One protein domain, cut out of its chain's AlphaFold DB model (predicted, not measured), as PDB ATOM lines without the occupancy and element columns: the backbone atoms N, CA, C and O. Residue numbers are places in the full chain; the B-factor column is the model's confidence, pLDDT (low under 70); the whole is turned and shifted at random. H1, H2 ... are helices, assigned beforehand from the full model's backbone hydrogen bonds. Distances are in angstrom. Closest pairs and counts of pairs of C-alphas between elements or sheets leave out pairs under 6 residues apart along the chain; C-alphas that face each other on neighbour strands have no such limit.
ATOM      1  N   LYS A 251     388.818 345.177 417.421       81.62
ATOM      2  CA  LYS A 251     389.513 346.363 416.910       81.62
ATOM      3  C   LYS A 251     390.171 346.065 415.564       81.62
ATOM      4  O   LYS A 251     389.878 346.763 414.603       81.62
ATOM      5  N   GLN A 252     390.948 344.985 415.448       78.94
ATOM      6  CA  GLN A 252     391.521 344.563 414.163       78.94
ATOM      7  C   GLN A 252     390.447 344.316 413.089       78.94
ATOM      8  O   GLN A 252     390.649 344.649 411.924       78.94
ATOM      9  N   ARG A 253     389.297 343.741 413.465       80.62
ATOM     10  CA  ARG A 253     388.156 343.519 412.563       80.62
ATOM     11  C   ARG A 253     387.515 344.831 412.098       80.62
ATOM     12  O   ARG A 253     387.199 344.953 410.918       80.62
ATOM     13  N   LEU A 254     387.349 345.807 412.991       81.38
ATOM     14  CA  LEU A 254     386.854 347.149 412.668       81.38
ATOM     15  C   LEU A 254     387.857 347.921 411.804       81.38
ATOM     16  O   LEU A 254     387.464 348.503 410.800       81.38
ATOM     17  N   ASP A 255     389.148 347.862 412.127       82.94
ATOM     18  CA  ASP A 255     390.212 348.479 411.332       82.94
ATOM     19  C   ASP A 255     390.287 347.846 409.928       82.94
ATOM     20  O   ASP A 255     390.419 348.563 408.935       82.94
ATOM     21  N   PHE A 256     390.116 346.524 409.797       83.19
ATOM     22  CA  PHE A 256     390.004 345.851 408.496       83.19
ATOM     23  C   PHE A 256     388.746 346.288 407.725       83.19
ATOM     24  O   PHE A 256     388.849 346.645 406.553       83.19
ATOM     25  N   LEU A 257     387.576 346.334 408.377       79.94
ATOM     26  CA  LEU A 257     386.319 346.819 407.786       79.94
ATOM     27  C   LEU A 257     386.436 348.261 407.275       79.94
ATOM     28  O   LEU A 257     386.085 348.529 406.128       79.94
ATOM     29  N   ASN A 258     386.986 349.164 408.090       82.25
ATOM     30  CA  ASN A 258     387.213 350.566 407.739       82.25
ATOM     31  C   ASN A 258     388.179 350.697 406.548       82.25
ATOM     32  O   ASN A 258     387.945 351.499 405.645       82.25
ATOM     33  N   ASN A 259     389.239 349.881 406.503       83.81
ATOM     34  CA  ASN A 259     390.179 349.859 405.379       83.81
ATOM     35  C   ASN A 259     389.555 349.280 404.097       83.81
ATOM     36  O   ASN A 259     389.814 349.802 403.014       83.81
ATOM     37  N   VAL A 260     388.722 348.237 404.186       81.44
ATOM     38  CA  VAL A 260     387.936 347.733 403.046       81.44
ATOM     39  C   VAL A 260     386.978 348.818 402.543       81.44
ATOM     40  O   VAL A 260     386.950 349.081 401.340       81.44
ATOM     41  N   GLN A 261     386.256 349.492 403.446       78.69
ATOM     42  CA  GLN A 261     385.325 350.570 403.103       78.69
ATOM     43  C   GLN A 261     386.031 351.732 402.400       78.69
ATOM     44  O   GLN A 261     385.733 352.026 401.246       78.69
ATOM     45  N   GLY A 262     387.050 352.313 403.036       81.81
ATOM     46  CA  GLY A 262     387.835 353.412 402.473       81.81
ATOM     47  C   GLY A 262     388.680 353.041 401.245       81.81
ATOM     48  O   GLY A 262     389.318 353.926 400.669       81.81
ATOM     49  N   THR A 263     388.710 351.764 400.837       82.44
ATOM     50  CA  THR A 263     389.258 351.336 399.541       82.44
ATOM     51  C   THR A 263     388.158 351.293 398.476       82.44
ATOM     52  O   THR A 263     388.314 351.953 397.450       82.44
ATOM     53  N   TRP A 264     387.026 350.608 398.711       77.62
ATOM     54  CA  TRP A 264     385.956 350.554 397.701       77.62
ATOM     55  C   TRP A 264     385.309 351.925 397.465       77.62
ATOM     56  O   TRP A 264     384.990 352.251 396.326       77.62
ATOM     57  N   GLU A 265     385.189 352.774 398.492       80.38
ATOM     58  CA  GLU A 265     384.679 354.143 398.333       80.38
ATOM     59  C   GLU A 265     385.583 354.993 397.421       80.38
ATOM     60  O   GLU A 265     385.075 355.826 396.673       80.38
ATOM     61  N   LYS A 266     386.902 354.740 397.393       83.19
ATOM     62  CA  LYS A 266     387.836 355.400 396.456       83.19
ATOM     63  C   LYS A 266     387.719 354.864 395.032       83.19
ATOM     64  O   LYS A 266     387.810 355.646 394.092       83.19
ATOM     65  N   GLU A 267     387.505 353.560 394.857       76.56
ATOM     66  CA  GLU A 267     387.232 352.979 393.533       76.56
ATOM     67  C   GLU A 267     385.911 353.522 392.961       76.56
ATOM     68  O   GLU A 267     385.846 353.908 391.793       76.56
ATOM     69  N   VAL A 268     384.884 353.645 393.808       75.44
ATOM     70  CA  VAL A 268     383.593 354.258 393.469       75.44
ATOM     71  C   VAL A 268     383.734 355.746 393.153       75.44
ATOM     72  O   VAL A 268     383.231 356.179 392.122       75.44
ATOM     73  N   ASP A 269     384.434 356.537 393.967       78.00
ATOM     74  CA  ASP A 269     384.631 357.969 393.693       78.00
ATOM     75  C   ASP A 269     385.493 358.211 392.436       78.00
ATOM     76  O   ASP A 269     385.217 359.123 391.648       78.00
ATOM     77  N   GLY A 270     386.461 357.328 392.167       79.12
ATOM     78  CA  GLY A 270     387.188 357.264 390.899       79.12
ATOM     79  C   GLY A 270     386.264 356.993 389.708       79.12
ATOM     80  O   GLY A 270     386.316 357.722 388.718       79.12
ATOM     81  N   ARG A 271     385.354 356.017 389.820       73.81
ATOM     82  CA  ARG A 271     384.360 355.688 388.782       73.81
ATOM     83  C   ARG A 271     383.334 356.807 388.568       73.81
ATOM     84  O   ARG A 271     383.029 357.144 387.427       73.81
ATOM     85  N   ILE A 272     382.858 357.449 389.637       71.12
ATOM     86  CA  ILE A 272     382.002 358.644 389.551       71.12
ATOM     87  C   ILE A 272     382.756 359.782 388.845       71.12
ATOM     88  O   ILE A 272     382.181 360.469 388.004       71.12
ATOM     89  N   SER A 273     384.052 359.953 389.128       74.88
ATOM     90  CA  SER A 273     384.912 360.939 388.456       74.88
ATOM     91  C   SER A 273     385.154 360.617 386.977       74.88
ATOM     92  O   SER A 273     385.226 361.538 386.167       74.88
ATOM     93  N   GLU A 274     385.246 359.338 386.607       73.94
ATOM     94  CA  GLU A 274     385.336 358.886 385.214       73.94
ATOM     95  C   GLU A 274     384.058 359.250 384.441       73.94
ATOM     96  O   GLU A 274     384.130 359.899 383.397       73.94
ATOM     97  N   VAL A 275     382.884 358.910 384.987       66.19
ATOM     98  CA  VAL A 275     381.582 359.185 384.357       66.19
ATOM     99  C   VAL A 275     381.286 360.692 384.305       66.19
ATOM    100  O   VAL A 275     380.896 361.199 383.254       66.19
ATOM    101  N   LEU A 276     381.560 361.449 385.377       66.56
ATOM    102  CA  LEU A 276     381.515 362.922 385.351       66.56
ATOM    103  C   LEU A 276     382.508 363.511 384.336       66.56
ATOM    104  O   LEU A 276     382.183 364.470 383.641       66.56
ATOM    105  N   GLY A 277     383.696 362.916 384.200       64.19
ATOM    106  CA  GLY A 277     384.705 363.298 383.213       64.19
ATOM    107  C   GLY A 277     384.211 363.151 381.772       64.19
ATOM    108  O   GLY A 277     384.368 364.080 380.979       64.19
ATOM    109  N   GLN A 278     383.552 362.032 381.458       61.22
ATOM    110  CA  GLN A 278     382.875 361.803 380.173       61.22
ATOM    111  C   GLN A 278     381.707 362.786 379.957       61.22
ATOM    112  O   GLN A 278     381.449 363.213 378.832       61.22
ATOM    113  N   LEU A 279     381.039 363.199 381.038       54.75
ATOM    114  CA  LEU A 279     379.912 364.135 381.038       54.75
ATOM    115  C   LEU A 279     380.294 365.615 381.175       54.75
ATOM    116  O   LEU A 279     379.394 366.453 381.238       54.75
ATOM    117  N   LYS A 280     381.581 365.989 381.149       48.88
ATOM    118  CA  LYS A 280     382.017 367.398 381.224       48.88
ATOM    119  C   LYS A 280     381.316 368.399 380.279       48.88
ATOM    120  O   LYS A 280     381.150 369.537 380.715       48.88
ATOM    121  N   PRO A 281     380.829 368.064 379.060       47.88
ATOM    122  CA  PRO A 281     379.998 368.999 378.284       47.88
ATOM    123  C   PRO A 281     378.615 369.334 378.891       47.88
ATOM    124  O   PRO A 281     377.918 370.178 378.338       47.88
ATOM    125  N   SER A 282     378.191 368.706 379.997       51.88
ATOM    126  CA  SER A 282     376.857 368.898 380.606       51.88
ATOM    127  C   SER A 282     376.712 370.120 381.527       51.88
ATOM    128  O   SER A 282     375.586 370.495 381.852       51.88
ATOM    129  N   GLY A 283     377.810 370.763 381.942       53.03
ATOM    130  CA  GLY A 283     377.756 372.017 382.711       53.03
ATOM    131  C   GLY A 283     377.243 371.899 384.156       53.03
ATOM    132  O   GLY A 283     376.756 372.885 384.713       53.03
ATOM    133  N   LEU A 284     377.343 370.718 384.777       60.50
ATOM    134  CA  LEU A 284     377.115 370.548 386.215       60.50
ATOM    135  C   LEU A 284     378.122 371.392 387.017       60.50
ATOM    136  O   LEU A 284     379.328 371.291 386.822       60.50
ATOM    137  N   GLY A 285     377.624 372.239 387.923       63.16
ATOM    138  CA  GLY A 285     378.470 372.999 388.848       63.16
ATOM    139  C   GLY A 285     378.885 372.174 390.071       63.16
ATOM    140  O   GLY A 285     378.186 371.233 390.447       63.16
ATOM    141  N   GLU A 286     379.963 372.582 390.744       64.19
ATOM    142  CA  GLU A 286     380.585 371.880 391.888       64.19
ATOM    143  C   GLU A 286     379.583 371.423 392.967       64.19
ATOM    144  O   GLU A 286     379.670 370.306 393.477       64.19
ATOM    145  N   TRP A 287     378.580 372.256 393.284       59.72
ATOM    146  CA  TRP A 287     377.515 371.909 394.235       59.72
ATOM    147  C   TRP A 287     376.733 370.654 393.816       59.72
ATOM    148  O   TRP A 287     376.395 369.827 394.662       59.72
ATOM    149  N   ALA A 288     376.445 370.507 392.521       64.50
ATOM    150  CA  ALA A 288     375.712 369.370 391.983       64.50
ATOM    151  C   ALA A 288     376.596 368.116 391.906       64.50
ATOM    152  O   ALA A 288     376.127 367.044 392.278       64.50
ATOM    153  N   GLU A 289     377.872 368.240 391.521       67.81
ATOM    154  CA  GLU A 289     378.820 367.113 391.542       67.81
ATOM    155  C   GLU A 289     379.049 366.579 392.965       67.81
ATOM    156  O   GLU A 289     378.988 365.371 393.201       67.81
ATOM    157  N   GLY A 290     379.254 367.470 393.940       67.56
ATOM    158  CA  GLY A 290     379.431 367.094 395.344       67.56
ATOM    159  C   GLY A 290     378.182 366.453 395.958       67.56
ATOM    160  O   GLY A 290     378.294 365.558 396.798       67.56
ATOM    161  N   ASN A 291     376.984 366.865 395.526       69.94
ATOM    162  CA  ASN A 291     375.740 366.240 395.971       69.94
ATOM    163  C   ASN A 291     375.476 364.899 395.259       69.94
ATOM    164  O   ASN A 291     375.016 363.965 395.908       69.94
ATOM    165  N   LEU A 292     375.844 364.767 393.976       73.94
ATOM    166  CA  LEU A 292     375.809 363.504 393.229       73.94
ATOM    167  C   LEU A 292     376.676 362.437 393.915       73.94
ATOM    168  O   LEU A 292     376.180 361.360 394.236       73.94
ATOM    169  N   ARG A 293     377.950 362.758 394.192       74.94
ATOM    170  CA  ARG A 293     378.899 361.860 394.877       74.94
ATOM    171  C   ARG A 293     378.339 361.374 396.212       74.94
ATOM    172  O   ARG A 293     378.302 360.171 396.458       74.94
ATOM    173  N   ARG A 294     377.825 362.298 397.036       78.06
ATOM    174  CA  ARG A 294     377.180 361.972 398.318       78.06
ATOM    175  C   ARG A 294     375.993 361.027 398.130       78.06
ATOM    176  O   ARG A 294     375.976 359.972 398.752       78.06
ATOM    177  N   ASN A 295     375.036 361.371 397.267       77.31
ATOM    178  CA  ASN A 295     373.830 360.570 397.051       77.31
ATOM    179  C   ASN A 295     374.154 359.148 396.567       77.31
ATOM    180  O   ASN A 295     373.572 358.189 397.069       77.31
ATOM    181  N   VAL A 296     375.095 359.002 395.628       76.88
ATOM    182  CA  VAL A 296     375.515 357.693 395.108       76.88
ATOM    183  C   VAL A 296     376.175 356.858 396.208       76.88
ATOM    184  O   VAL A 296     375.767 355.719 396.418       76.88
ATOM    185  N   ILE A 297     377.118 357.419 396.975       76.62
ATOM    186  CA  ILE A 297     377.778 356.705 398.086       76.62
ATOM    187  C   ILE A 297     376.772 356.327 399.189       76.62
ATOM    188  O   ILE A 297     376.841 355.219 399.726       76.62
ATOM    189  N   THR A 298     375.797 357.190 399.502       80.88
ATOM    190  CA  THR A 298     374.712 356.871 400.446       80.88
ATOM    191  C   THR A 298     373.833 355.728 399.929       80.88
ATOM    192  O   THR A 298     373.671 354.740 400.642       80.88
ATOM    193  N   ARG A 299     373.337 355.789 398.683       79.94
ATOM    194  CA  ARG A 299     372.489 354.729 398.093       79.94
ATOM    195  C   ARG A 299     373.230 353.395 397.955       79.94
ATOM    196  O   ARG A 299     372.627 352.341 398.162       79.94
ATOM    197  N   LEU A 300     374.534 353.408 397.663       76.50
ATOM    198  CA  LEU A 300     375.366 352.198 397.670       76.50
ATOM    199  C   LEU A 300     375.469 351.613 399.081       76.50
ATOM    200  O   LEU A 300     375.175 350.435 399.258       76.50
ATOM    201  N   ASN A 301     375.780 352.425 400.096       74.00
ATOM    202  CA  ASN A 301     375.812 351.972 401.490       74.00
ATOM    203  C   ASN A 301     374.448 351.424 401.966       74.00
ATOM    204  O   ASN A 301     374.402 350.375 402.607       74.00
ATOM    205  N   GLU A 302     373.326 352.055 401.616       80.75
ATOM    206  CA  GLU A 302     371.975 351.533 401.897       80.75
ATOM    207  C   GLU A 302     371.713 350.186 401.195       80.75
ATOM    208  O   GLU A 302     371.150 349.264 401.793       80.75
ATOM    209  N   THR A 303     372.166 350.031 399.948       75.81
ATOM    210  CA  THR A 303     371.998 348.800 399.155       75.81
ATOM    211  C   THR A 303     372.860 347.648 399.689       75.81
ATOM    212  O   THR A 303     372.372 346.526 399.833       75.81
ATOM    213  N   LEU A 304     374.120 347.916 400.052       71.44
ATOM    214  CA  LEU A 304     375.023 346.934 400.668       71.44
ATOM    215  C   LEU A 304     374.506 346.455 402.036       71.44
ATOM    216  O   LEU A 304     374.616 345.271 402.352       71.44
ATOM    217  N   ASN A 305     373.929 347.359 402.837       72.06
ATOM    218  CA  ASN A 305     373.388 347.033 404.160       72.06
ATOM    219  C   ASN A 305     372.030 346.308 404.107       72.06
ATOM    220  O   ASN A 305     371.728 345.516 405.001       72.06
ATOM    221  N   SER A 306     371.208 346.560 403.084       75.50
ATOM    222  CA  SER A 306     369.883 345.935 402.942       75.50
ATOM    223  C   SER A 306     369.916 344.553 402.276       75.50
ATOM    224  O   SER A 306     369.079 343.705 402.601       75.50
ATOM    225  N   ASP A 307     370.893 344.262 401.411       75.50
ATOM    226  CA  ASP A 307     371.052 342.918 400.851       75.50
ATOM    227  C   ASP A 307     371.629 341.928 401.884       75.50
ATOM    228  O   ASP A 307     372.837 341.835 402.113       75.50
ATOM    229  N   ARG A 308     370.747 341.094 402.450       71.62
ATOM    230  CA  ARG A 308     371.096 339.985 403.357       71.62
ATOM    231  C   ARG A 308     372.089 338.968 402.780       71.62
ATOM    232  O   ARG A 308     372.842 338.391 403.561       71.62
ATOM    233  N   ILE A 309     372.069 338.703 401.473       68.69
ATOM    234  CA  ILE A 309     372.944 337.728 400.799       68.69
ATOM    235  C   ILE A 309     374.325 338.341 400.565       68.69
ATOM    236  O   ILE A 309     375.339 337.673 400.769       68.69
ATOM    237  N   PHE A 310     374.384 339.620 400.185       67.38
ATOM    238  CA  PHE A 310     375.653 340.344 400.161       67.38
ATOM    239  C   PHE A 310     376.245 340.439 401.570       67.38
ATOM    240  O   PHE A 310     377.359 339.978 401.805       67.38
ATOM    241  N   GLY A 311     375.476 340.960 402.526       66.50
ATOM    242  CA  GLY A 311     375.920 341.176 403.898       66.50
ATOM    243  C   GLY A 311     376.270 339.895 404.660       66.50
ATOM    244  O   GLY A 311     376.981 339.983 405.659       66.50
ATOM    245  N   SER A 312     375.804 338.711 404.241       66.31
ATOM    246  CA  SER A 312     376.266 337.429 404.795       66.31
ATOM    247  C   SER A 312     377.589 336.977 404.174       66.31
ATOM    248  O   SER A 312     378.500 336.618 404.916       66.31
ATOM    249  N   ARG A 313     377.747 337.071 402.845       68.50
ATOM    250  CA  ARG A 313     379.018 336.777 402.153       68.50
ATOM    251  C   ARG A 313     380.136 337.725 402.581       68.50
ATOM    252  O   ARG A 313     381.243 337.275 402.841       68.50
ATOM    253  N   PHE A 314     379.836 339.015 402.709       71.12
ATOM    254  CA  PHE A 314     380.789 340.029 403.150       71.12
ATOM    255  C   PHE A 314     381.269 339.774 404.585       71.12
ATOM    256  O   PHE A 314     382.472 339.752 404.824       71.12
ATOM    257  N   ARG A 315     380.354 339.466 405.519       71.94
ATOM    258  CA  ARG A 315     380.738 339.010 406.867       71.94
ATOM    259  C   ARG A 315     381.547 337.717 406.826       71.94
ATOM    260  O   ARG A 315     382.596 337.669 407.441       71.94
ATOM    261  N   SER A 316     381.145 336.721 406.037       69.50
ATOM    262  CA  SER A 316     381.903 335.467 405.890       69.50
ATOM    263  C   SER A 316     383.325 335.658 405.344       69.50
ATOM    264  O   SER A 316     384.174 334.811 405.600       69.50
ATOM    265  N   LEU A 317     383.588 336.734 404.595       69.06
ATOM    266  CA  LEU A 317     384.925 337.103 404.126       69.06
ATOM    267  C   LEU A 317     385.714 337.879 405.194       69.06
ATOM    268  O   LEU A 317     386.879 337.580 405.429       69.06
ATOM    269  N   VAL A 318     385.085 338.848 405.865       69.12
ATOM    270  CA  VAL A 318     385.693 339.662 406.942       69.12
ATOM    271  C   VAL A 318     385.999 338.838 408.200       69.12
ATOM    272  O   VAL A 318     386.981 339.093 408.894       69.12
ATOM    273  N   ASP A 319     385.164 337.843 408.489       69.19
ATOM    274  CA  ASP A 319     385.263 336.971 409.660       69.19
ATOM    275  C   ASP A 319     386.138 335.728 409.379       69.19
ATOM    276  O   ASP A 319     386.377 334.921 410.275       69.19
ATOM    277  N   GLY A 320     386.666 335.593 408.153       65.50
ATOM    278  CA  GLY A 320     387.474 334.466 407.663       65.50
ATOM    279  C   GLY A 320     388.921 334.394 408.173       65.50
ATOM    280  O   GLY A 320     389.753 333.750 407.540       65.50
ATOM    281  N   GLY A 321     389.243 335.054 409.287       61.59
ATOM    282  CA  GLY A 321     390.552 334.989 409.950       61.59
ATOM    283  C   GLY A 321     391.654 335.848 409.320       61.59
ATOM    284  O   GLY A 321     392.283 336.622 410.043       61.59
ATOM    285  N   ASP A 322     391.876 335.755 408.004       74.75
ATOM    286  CA  ASP A 322     392.885 336.586 407.332       74.75
ATOM    287  C   ASP A 322     392.489 338.076 407.346       74.75
ATOM    288  O   ASP A 322     391.324 338.449 407.191       74.75
ATOM    289  N   ARG A 323     393.487 338.939 407.541       76.94
ATOM    290  CA  ARG A 323     393.392 340.409 407.519       76.94
ATOM    291  C   ARG A 323     394.470 341.039 406.627       76.94
ATOM    292  O   ARG A 323     394.716 342.241 406.716       76.94
ATOM    293  N   SER A 324     395.119 340.234 405.783       79.69
ATOM    294  CA  SER A 324     396.209 340.643 404.902       79.69
ATOM    295  C   SER A 324     395.808 341.716 403.887       79.69
ATOM    296  O   SER A 324     394.653 341.852 403.474       79.69
ATOM    297  N   ASP A 325     396.815 342.453 403.413       77.38
ATOM    298  CA  ASP A 325     396.689 343.431 402.327       77.38
ATOM    299  C   ASP A 325     396.206 342.798 401.005       77.38
ATOM    300  O   ASP A 325     395.632 343.485 400.157       77.38
ATOM    301  N   THR A 326     396.433 341.492 400.834       81.50
ATOM    302  CA  THR A 326     395.969 340.687 399.696       81.50
ATOM    303  C   THR A 326     394.488 340.355 399.847       81.50
ATOM    304  O   THR A 326     393.700 340.717 398.975       81.50
ATOM    305  N   HIS A 327     394.077 339.790 400.987       80.88
ATOM    306  CA  HIS A 327     392.667 339.504 401.272       80.88
ATOM    307  C   HIS A 327     391.812 340.772 401.254       80.88
ATOM    308  O   HIS A 327     390.730 340.770 400.674       80.88
ATOM    309  N   ARG A 328     392.325 341.911 401.752       81.56
ATOM    310  CA  ARG A 328     391.658 343.216 401.585       81.56
ATOM    311  C   ARG A 328     391.363 343.514 400.112       81.56
ATOM    312  O   ARG A 328     390.247 343.921 399.798       81.56
ATOM    313  N   LYS A 329     392.329 343.311 399.208       80.88
ATOM    314  CA  LYS A 329     392.155 343.550 397.763       80.88
ATOM    315  C   LYS A 329     391.156 342.583 397.138       80.88
ATOM    316  O   LYS A 329     390.342 343.027 396.340       80.88
ATOM    317  N   ASP A 330     391.164 341.304 397.505       79.88
ATOM    318  CA  ASP A 330     390.210 340.335 396.953       79.88
ATOM    319  C   ASP A 330     388.779 340.552 397.476       79.88
ATOM    320  O   ASP A 330     387.823 340.469 396.700       79.88
ATOM    321  N   VAL A 331     388.612 340.958 398.740       78.62
ATOM    322  CA  VAL A 331     387.319 341.403 399.291       78.62
ATOM    323  C   VAL A 331     386.823 342.674 398.595       78.62
ATOM    324  O   VAL A 331     385.657 342.734 398.198       78.62
ATOM    325  N   VAL A 332     387.696 343.666 398.384       79.44
ATOM    326  CA  VAL A 332     387.373 344.894 397.632       79.44
ATOM    327  C   VAL A 332     387.034 344.581 396.173       79.44
ATOM    328  O   VAL A 332     386.068 345.121 395.656       79.44
ATOM    329  N   LYS A 333     387.730 343.650 395.520       78.94
ATOM    330  CA  LYS A 333     387.461 343.217 394.139       78.94
ATOM    331  C   LYS A 333     386.131 342.465 394.004       78.94
ATOM    332  O   LYS A 333     385.405 342.666 393.028       78.94
ATOM    333  N   ALA A 334     385.777 341.638 394.992       73.56
ATOM    334  CA  ALA A 334     384.478 340.965 395.068       73.56
ATOM    335  C   ALA A 334     383.317 341.947 395.333       73.56
ATOM    336  O   ALA A 334     382.222 341.766 394.795       73.56
ATOM    337  N   LEU A 335     383.566 343.003 396.115       73.12
ATOM    338  CA  LEU A 335     382.706 344.186 396.232       73.12
ATOM    339  C   LEU A 335     382.584 344.907 394.882       73.12
ATOM    340  O   LEU A 335     381.478 345.066 394.372       73.12
ATOM    341  N   GLY A 336     383.717 345.288 394.289       68.69
ATOM    342  CA  GLY A 336     383.858 346.088 393.076       68.69
ATOM    343  C   GLY A 336     383.069 345.525 391.903       68.69
ATOM    344  O   GLY A 336     382.246 346.231 391.332       68.69
ATOM    345  N   GLY A 337     383.196 344.223 391.621       68.81
ATOM    346  CA  GLY A 337     382.448 343.565 390.541       68.81
ATOM    347  C   GLY A 337     380.917 343.653 390.662       68.81
ATOM    348  O   GLY A 337     380.221 343.503 389.659       68.81
ATOM    349  N   ARG A 338     380.382 343.918 391.862       68.50
ATOM    350  CA  ARG A 338     378.952 344.170 392.098       68.50
ATOM    351  C   ARG A 338     378.623 345.647 392.325       68.50
ATOM    352  O   ARG A 338     377.521 346.079 392.003       68.50
ATOM    353  N   LEU A 339     379.563 346.417 392.866       68.62
ATOM    354  CA  LEU A 339     379.445 347.862 392.990       68.62
ATOM    355  C   LEU A 339     379.413 348.520 391.616       68.62
ATOM    356  O   LEU A 339     378.516 349.313 391.394       68.62
ATOM    357  N   SER A 340     380.300 348.179 390.675       66.81
ATOM    358  CA  SER A 340     380.383 348.846 389.365       66.81
ATOM    359  C   SER A 340     379.045 348.881 388.615       66.81
ATOM    360  O   SER A 340     378.678 349.925 388.086       66.81
ATOM    361  N   SER A 341     378.275 347.788 388.621       68.12
ATOM    362  CA  SER A 341     376.951 347.755 387.983       68.12
ATOM    363  C   SER A 341     375.909 348.626 388.696       68.12
ATOM    364  O   SER A 341     375.084 349.246 388.029       68.12
ATOM    365  N   LEU A 342     375.966 348.724 390.029       71.75
ATOM    366  CA  LEU A 342     375.101 349.609 390.820       71.75
ATOM    367  C   LEU A 342     375.545 351.079 390.752       71.75
ATOM    368  O   LEU A 342     374.706 351.971 390.774       71.75
ATOM    369  N   VAL A 343     376.850 351.340 390.647       70.69
ATOM    370  CA  VAL A 343     377.440 352.674 390.477       70.69
ATOM    371  C   VAL A 343     376.992 353.252 389.148       70.69
ATOM    372  O   VAL A 343     376.419 354.334 389.142       70.69
ATOM    373  N   ASP A 344     377.187 352.535 388.040       68.12
ATOM    374  CA  ASP A 344     376.835 353.045 386.713       68.12
ATOM    375  C   ASP A 344     375.302 353.284 386.603       68.12
ATOM    376  O   ASP A 344     374.872 354.286 386.018       68.12
ATOM    377  N   GLU A 345     374.462 352.460 387.253       73.00
ATOM    378  CA  GLU A 345     373.012 352.702 387.367       73.00
ATOM    379  C   GLU A 345     372.676 353.918 388.253       73.00
ATOM    380  O   GLU A 345     371.969 354.830 387.813       73.00
ATOM    381  N   PHE A 346     373.163 353.964 389.497       76.81
ATOM    382  CA  PHE A 346     372.832 355.028 390.451       76.81
ATOM    383  C   PHE A 346     373.401 356.379 390.026       76.81
ATOM    384  O   PHE A 346     372.717 357.385 390.180       76.81
ATOM    385  N   VAL A 347     374.597 356.421 389.433       68.00
ATOM    386  CA  VAL A 347     375.152 357.630 388.812       68.00
ATOM    387  C   VAL A 347     374.219 358.108 387.703       68.00
ATOM    388  O   VAL A 347     373.851 359.276 387.704       68.00
ATOM    389  N   THR A 348     373.737 357.224 386.825       67.06
ATOM    390  CA  THR A 348     372.780 357.593 385.764       67.06
ATOM    391  C   THR A 348     371.449 358.120 386.330       67.06
ATOM    392  O   THR A 348     370.943 359.144 385.863       67.06
ATOM    393  N   GLN A 349     370.891 357.476 387.364       71.31
ATOM    394  CA  GLN A 349     369.666 357.939 388.034       71.31
ATOM    395  C   GLN A 349     369.861 359.301 388.723       71.31
ATOM    396  O   GLN A 349     369.072 360.227 388.515       71.31
ATOM    397  N   GLU A 350     370.914 359.439 389.532       69.56
ATOM    398  CA  GLU A 350     371.208 360.663 390.275       69.56
ATOM    399  C   GLU A 350     371.626 361.805 389.345       69.56
ATOM    400  O   GLU A 350     371.278 362.944 389.626       69.56
ATOM    401  N   LEU A 351     372.262 361.541 388.198       64.38
ATOM    402  CA  LEU A 351     372.511 362.548 387.159       64.38
ATOM    403  C   LEU A 351     371.205 363.039 386.537       64.38
ATOM    404  O   LEU A 351     371.027 364.245 386.366       64.38
ATOM    405  N   GLY A 352     370.273 362.132 386.232       63.50
ATOM    406  CA  GLY A 352     368.939 362.495 385.748       63.50
ATOM    407  C   GLY A 352     368.179 363.376 386.746       63.50
ATOM    408  O   GLY A 352     367.543 364.355 386.353       63.50
ATOM    409  N   ASN A 353     368.302 363.081 388.042       65.38
ATOM    410  CA  ASN A 353     367.711 363.874 389.121       65.38
ATOM    411  C   ASN A 353     368.451 365.202 389.360       65.38
ATOM    412  O   ASN A 353     367.803 366.235 389.499       65.38
ATOM    413  N   ALA A 354     369.784 365.211 389.366       59.97
ATOM    414  CA  ALA A 354     370.608 366.396 389.586       59.97
ATOM    415  C   ALA A 354     370.492 367.387 388.422       59.97
ATOM    416  O   ALA A 354     370.350 368.582 388.655       59.97
ATOM    417  N   THR A 355     370.461 366.902 387.177       58.19
ATOM    418  CA  THR A 355     370.252 367.741 385.985       58.19
ATOM    419  C   THR A 355     368.879 368.409 386.034       58.19
ATOM    420  O   THR A 355     368.785 369.612 385.804       58.19
ATOM    421  N   ARG A 356     367.827 367.667 386.422       60.78
ATOM    422  CA  ARG A 356     366.500 368.243 386.698       60.78
ATOM    423  C   ARG A 356     366.575 369.287 387.809       60.78
ATOM    424  O   ARG A 356     366.291 370.438 387.536       60.78
ATOM    425  N   GLN A 357     367.090 368.951 388.993       58.53
ATOM    426  CA  GLN A 357     367.198 369.894 390.117       58.53
ATOM    427  C   GLN A 357     368.039 371.145 389.809       58.53
ATOM    428  O   GLN A 357     367.768 372.207 390.364       58.53
ATOM    429  N   VAL A 358     369.053 371.054 388.943       54.25
ATOM    430  CA  VAL A 358     369.840 372.209 388.478       54.25
ATOM    431  C   VAL A 358     369.027 373.068 387.509       54.25
ATOM    432  O   VAL A 358     369.026 374.289 387.661       54.25
ATOM    433  N   VAL A 359     368.288 372.464 386.572       57.31
ATOM    434  CA  VAL A 359     367.346 373.178 385.689       57.31
ATOM    435  C   VAL A 359     366.208 373.811 386.494       57.31
ATOM    436  O   VAL A 359     365.917 374.989 386.296       57.31
ATOM    437  N   ASP A 360     365.630 373.088 387.451       60.16
ATOM    438  CA  ASP A 360     364.549 373.542 388.325       60.16
ATOM    439  C   ASP A 360     365.019 374.695 389.223       60.16
ATOM    440  O   ASP A 360     364.356 375.724 389.281       60.16
ATOM    441  N   LYS A 361     366.210 374.605 389.839       58.53
ATOM    442  CA  LYS A 361     366.808 375.724 390.595       58.53
ATOM    443  C   LYS A 361     367.218 376.899 389.709       58.53
ATOM    444  O   LYS A 361     367.196 378.036 390.174       58.53
ATOM    445  N   ALA A 362     367.614 376.669 388.458       55.59
ATOM    446  CA  ALA A 362     367.901 377.746 387.513       55.59
ATOM    447  C   ALA A 362     366.612 378.456 387.069       55.59
ATOM    448  O   ALA A 362     366.593 379.685 386.977       55.59
ATOM    449  N   ALA A 363     365.529 377.706 386.855       60.91
ATOM    450  CA  ALA A 363     364.197 378.235 386.601       60.91
ATOM    451  C   ALA A 363     363.648 378.976 387.830       60.91
ATOM    452  O   ALA A 363     363.178 380.097 387.691       60.91
ATOM    453  N   GLU A 364     363.786 378.419 389.034       65.81
ATOM    454  CA  GLU A 364     363.373 379.056 390.288       65.81
ATOM    455  C   GLU A 364     364.164 380.343 390.553       65.81
ATOM    456  O   GLU A 364     363.552 381.365 390.846       65.81
ATOM    457  N   LYS A 365     365.491 380.353 390.347       62.59
ATOM    458  CA  LYS A 365     366.301 381.584 390.409       62.59
ATOM    459  C   LYS A 365     365.868 382.625 389.381       62.59
ATOM    460  O   LYS A 365     365.766 383.794 389.742       62.59
ATOM    461  N   LYS A 366     365.599 382.231 388.129       62.59
ATOM    462  CA  LYS A 366     365.060 383.150 387.110       62.59
ATOM    463  C   LYS A 366     363.709 383.710 387.533       62.59
ATOM    464  O   LYS A 366     363.529 384.914 387.498       62.59
ATOM    465  N   LEU A 367     362.802 382.866 388.010       72.31
ATOM    466  CA  LEU A 367     361.453 383.245 388.421       72.31
ATOM    467  C   LEU A 367     361.478 384.097 389.709       72.31
ATOM    468  O   LEU A 367     360.656 384.995 389.880       72.31
ATOM    469  N   GLU A 368     362.448 383.893 390.605       70.75
ATOM    470  CA  GLU A 368     362.699 384.781 391.745       70.75
ATOM    471  C   GLU A 368     363.306 386.123 391.308       70.75
ATOM    472  O   GLU A 368     362.907 387.171 391.816       70.75
ATOM    473  N   GLN A 369     364.226 386.120 390.339       64.12
ATOM    474  CA  GLN A 369     364.792 387.334 389.753       64.12
ATOM    475  C   GLN A 369     363.723 388.142 389.001       64.12
ATOM    476  O   GLN A 369     363.565 389.326 389.280       64.12
ATOM    477  N   GLU A 370     362.906 387.504 388.167       68.69
ATOM    478  CA  GLU A 370     361.730 388.084 387.511       68.69
ATOM    479  C   GLU A 370     360.723 388.616 388.541       68.69
ATOM    480  O   GLU A 370     360.191 389.706 388.363       68.69
ATOM    481  N   LYS A 371     360.505 387.934 389.677       76.25
ATOM    482  CA  LYS A 371     359.691 388.465 390.792       76.25
ATOM    483  C   LYS A 371     360.328 389.672 391.486       76.25
ATOM    484  O   LYS A 371     359.595 390.535 391.967       76.25
ATOM    485  N   ARG A 372     361.659 389.748 391.579       64.44
ATOM    486  CA  ARG A 372     362.393 390.907 392.128       64.44
ATOM    487  C   ARG A 372     362.387 392.086 391.150       64.44
ATOM    488  O   ARG A 372     362.294 393.229 391.586       64.44
ATOM    489  N   GLU A 373     362.433 391.816 389.849       64.44
ATOM    490  CA  GLU A 373     362.394 392.814 388.778       64.44
ATOM    491  C   GLU A 373     360.966 393.321 388.524       64.44
ATOM    492  O   GLU A 373     360.769 394.526 388.475       64.44
TER     493      GLU A 373
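This is residues 251 to 373 of the 419 residues of an uncharacterized protein of marine sediment metagenome (UniProt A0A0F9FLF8). One long helix, H4, runs nearly the full length of the model, kinked near residue 339, and two shorter helices, H1 and H2, pack on it and on each other at steep angles, H1 towards its first part and H2 further along. The short H3 sits at the end of the body where H1 and H4 begin, and at the other end residues 359 to 373 of H4 stick out as a bare arm that adds to the length. The printed part has 123 residues with four named helices, in the order H1, H2, H3, H4, and no named strand; the class is all helix. The whole is loose, with a radius of gyration of the C-alphas of 18.6 A, and spans 68 by 26 by 24 A.

Begin with H4, residues 325 to 373: find C-alpha 325 at (396.689, 343.431, 402.327), and from there the helix runs 61.6 A to C-alpha 373 at (362.394, 392.814, 388.778). It has a kink of 45 degrees near residue 339. H1, residues 251 to 278, starts at C-alpha 251 at (389.513, 346.363, 416.910) and is 40.4 A long. H2, residues 286 to 306, covers 30.2 A. H3, residues 308 to 318, covers 15.0 A.

Look first along H4. Its residues 328 to 347 alone touch H1, closest at the C-alphas of Trp 264 and Val 332, 5.8 A apart; the two run the same way at a steep tilt of 52 degrees. Its residues 339 to 358 alone touch H2, closest at the C-alphas of Val 296 and Phe 346, 6.0 A apart, opposite ways at a steep tilt of 45 degrees. Residues 265 to 276 of H1 touch residues 289 to 297 of H2, closest at the C-alphas of Ile 272 and Arg 293, 7.0 A apart, opposite ways at a steep tilt of 46 degrees. H3 and H1 only just touch, with 3 pairs of C-alphas within 8 A, the closest Leu 257 and Val 318 at 7.2 A. H2 and H3 touch only at the corner, and only just, with 3 pairs; they are about perpendicular, at 90 degrees, with the C-alphas of Asn 305 and Gly 311 closest at 6.4 A. H3 and H4 are close but not clearly touching, the C-alphas of Leu 317 and Val 331 being closest at 6.9 A. Helix packing is mostly crossed, at steep tilts. In H2 and H3 every O i to N i+4 pair is within hydrogen-bond range; in H1 it is 23 of 24 and in H4 42 of 45.

The two C-alphas farthest apart, those of Gly 321 and Glu 373, are 67.7 A apart. Without residues 359 to 373, which stand free, the body spans 48 by 25 by 23 A. The printed part has no cut. The link from H2 to H3 is tight, and those from H1 to H2 and from H3 to H4 are short. The mean pLDDT of the printed part is 70.8, and 58 residues are under 70, among them residues 275 to 291 and residues 350 to 366.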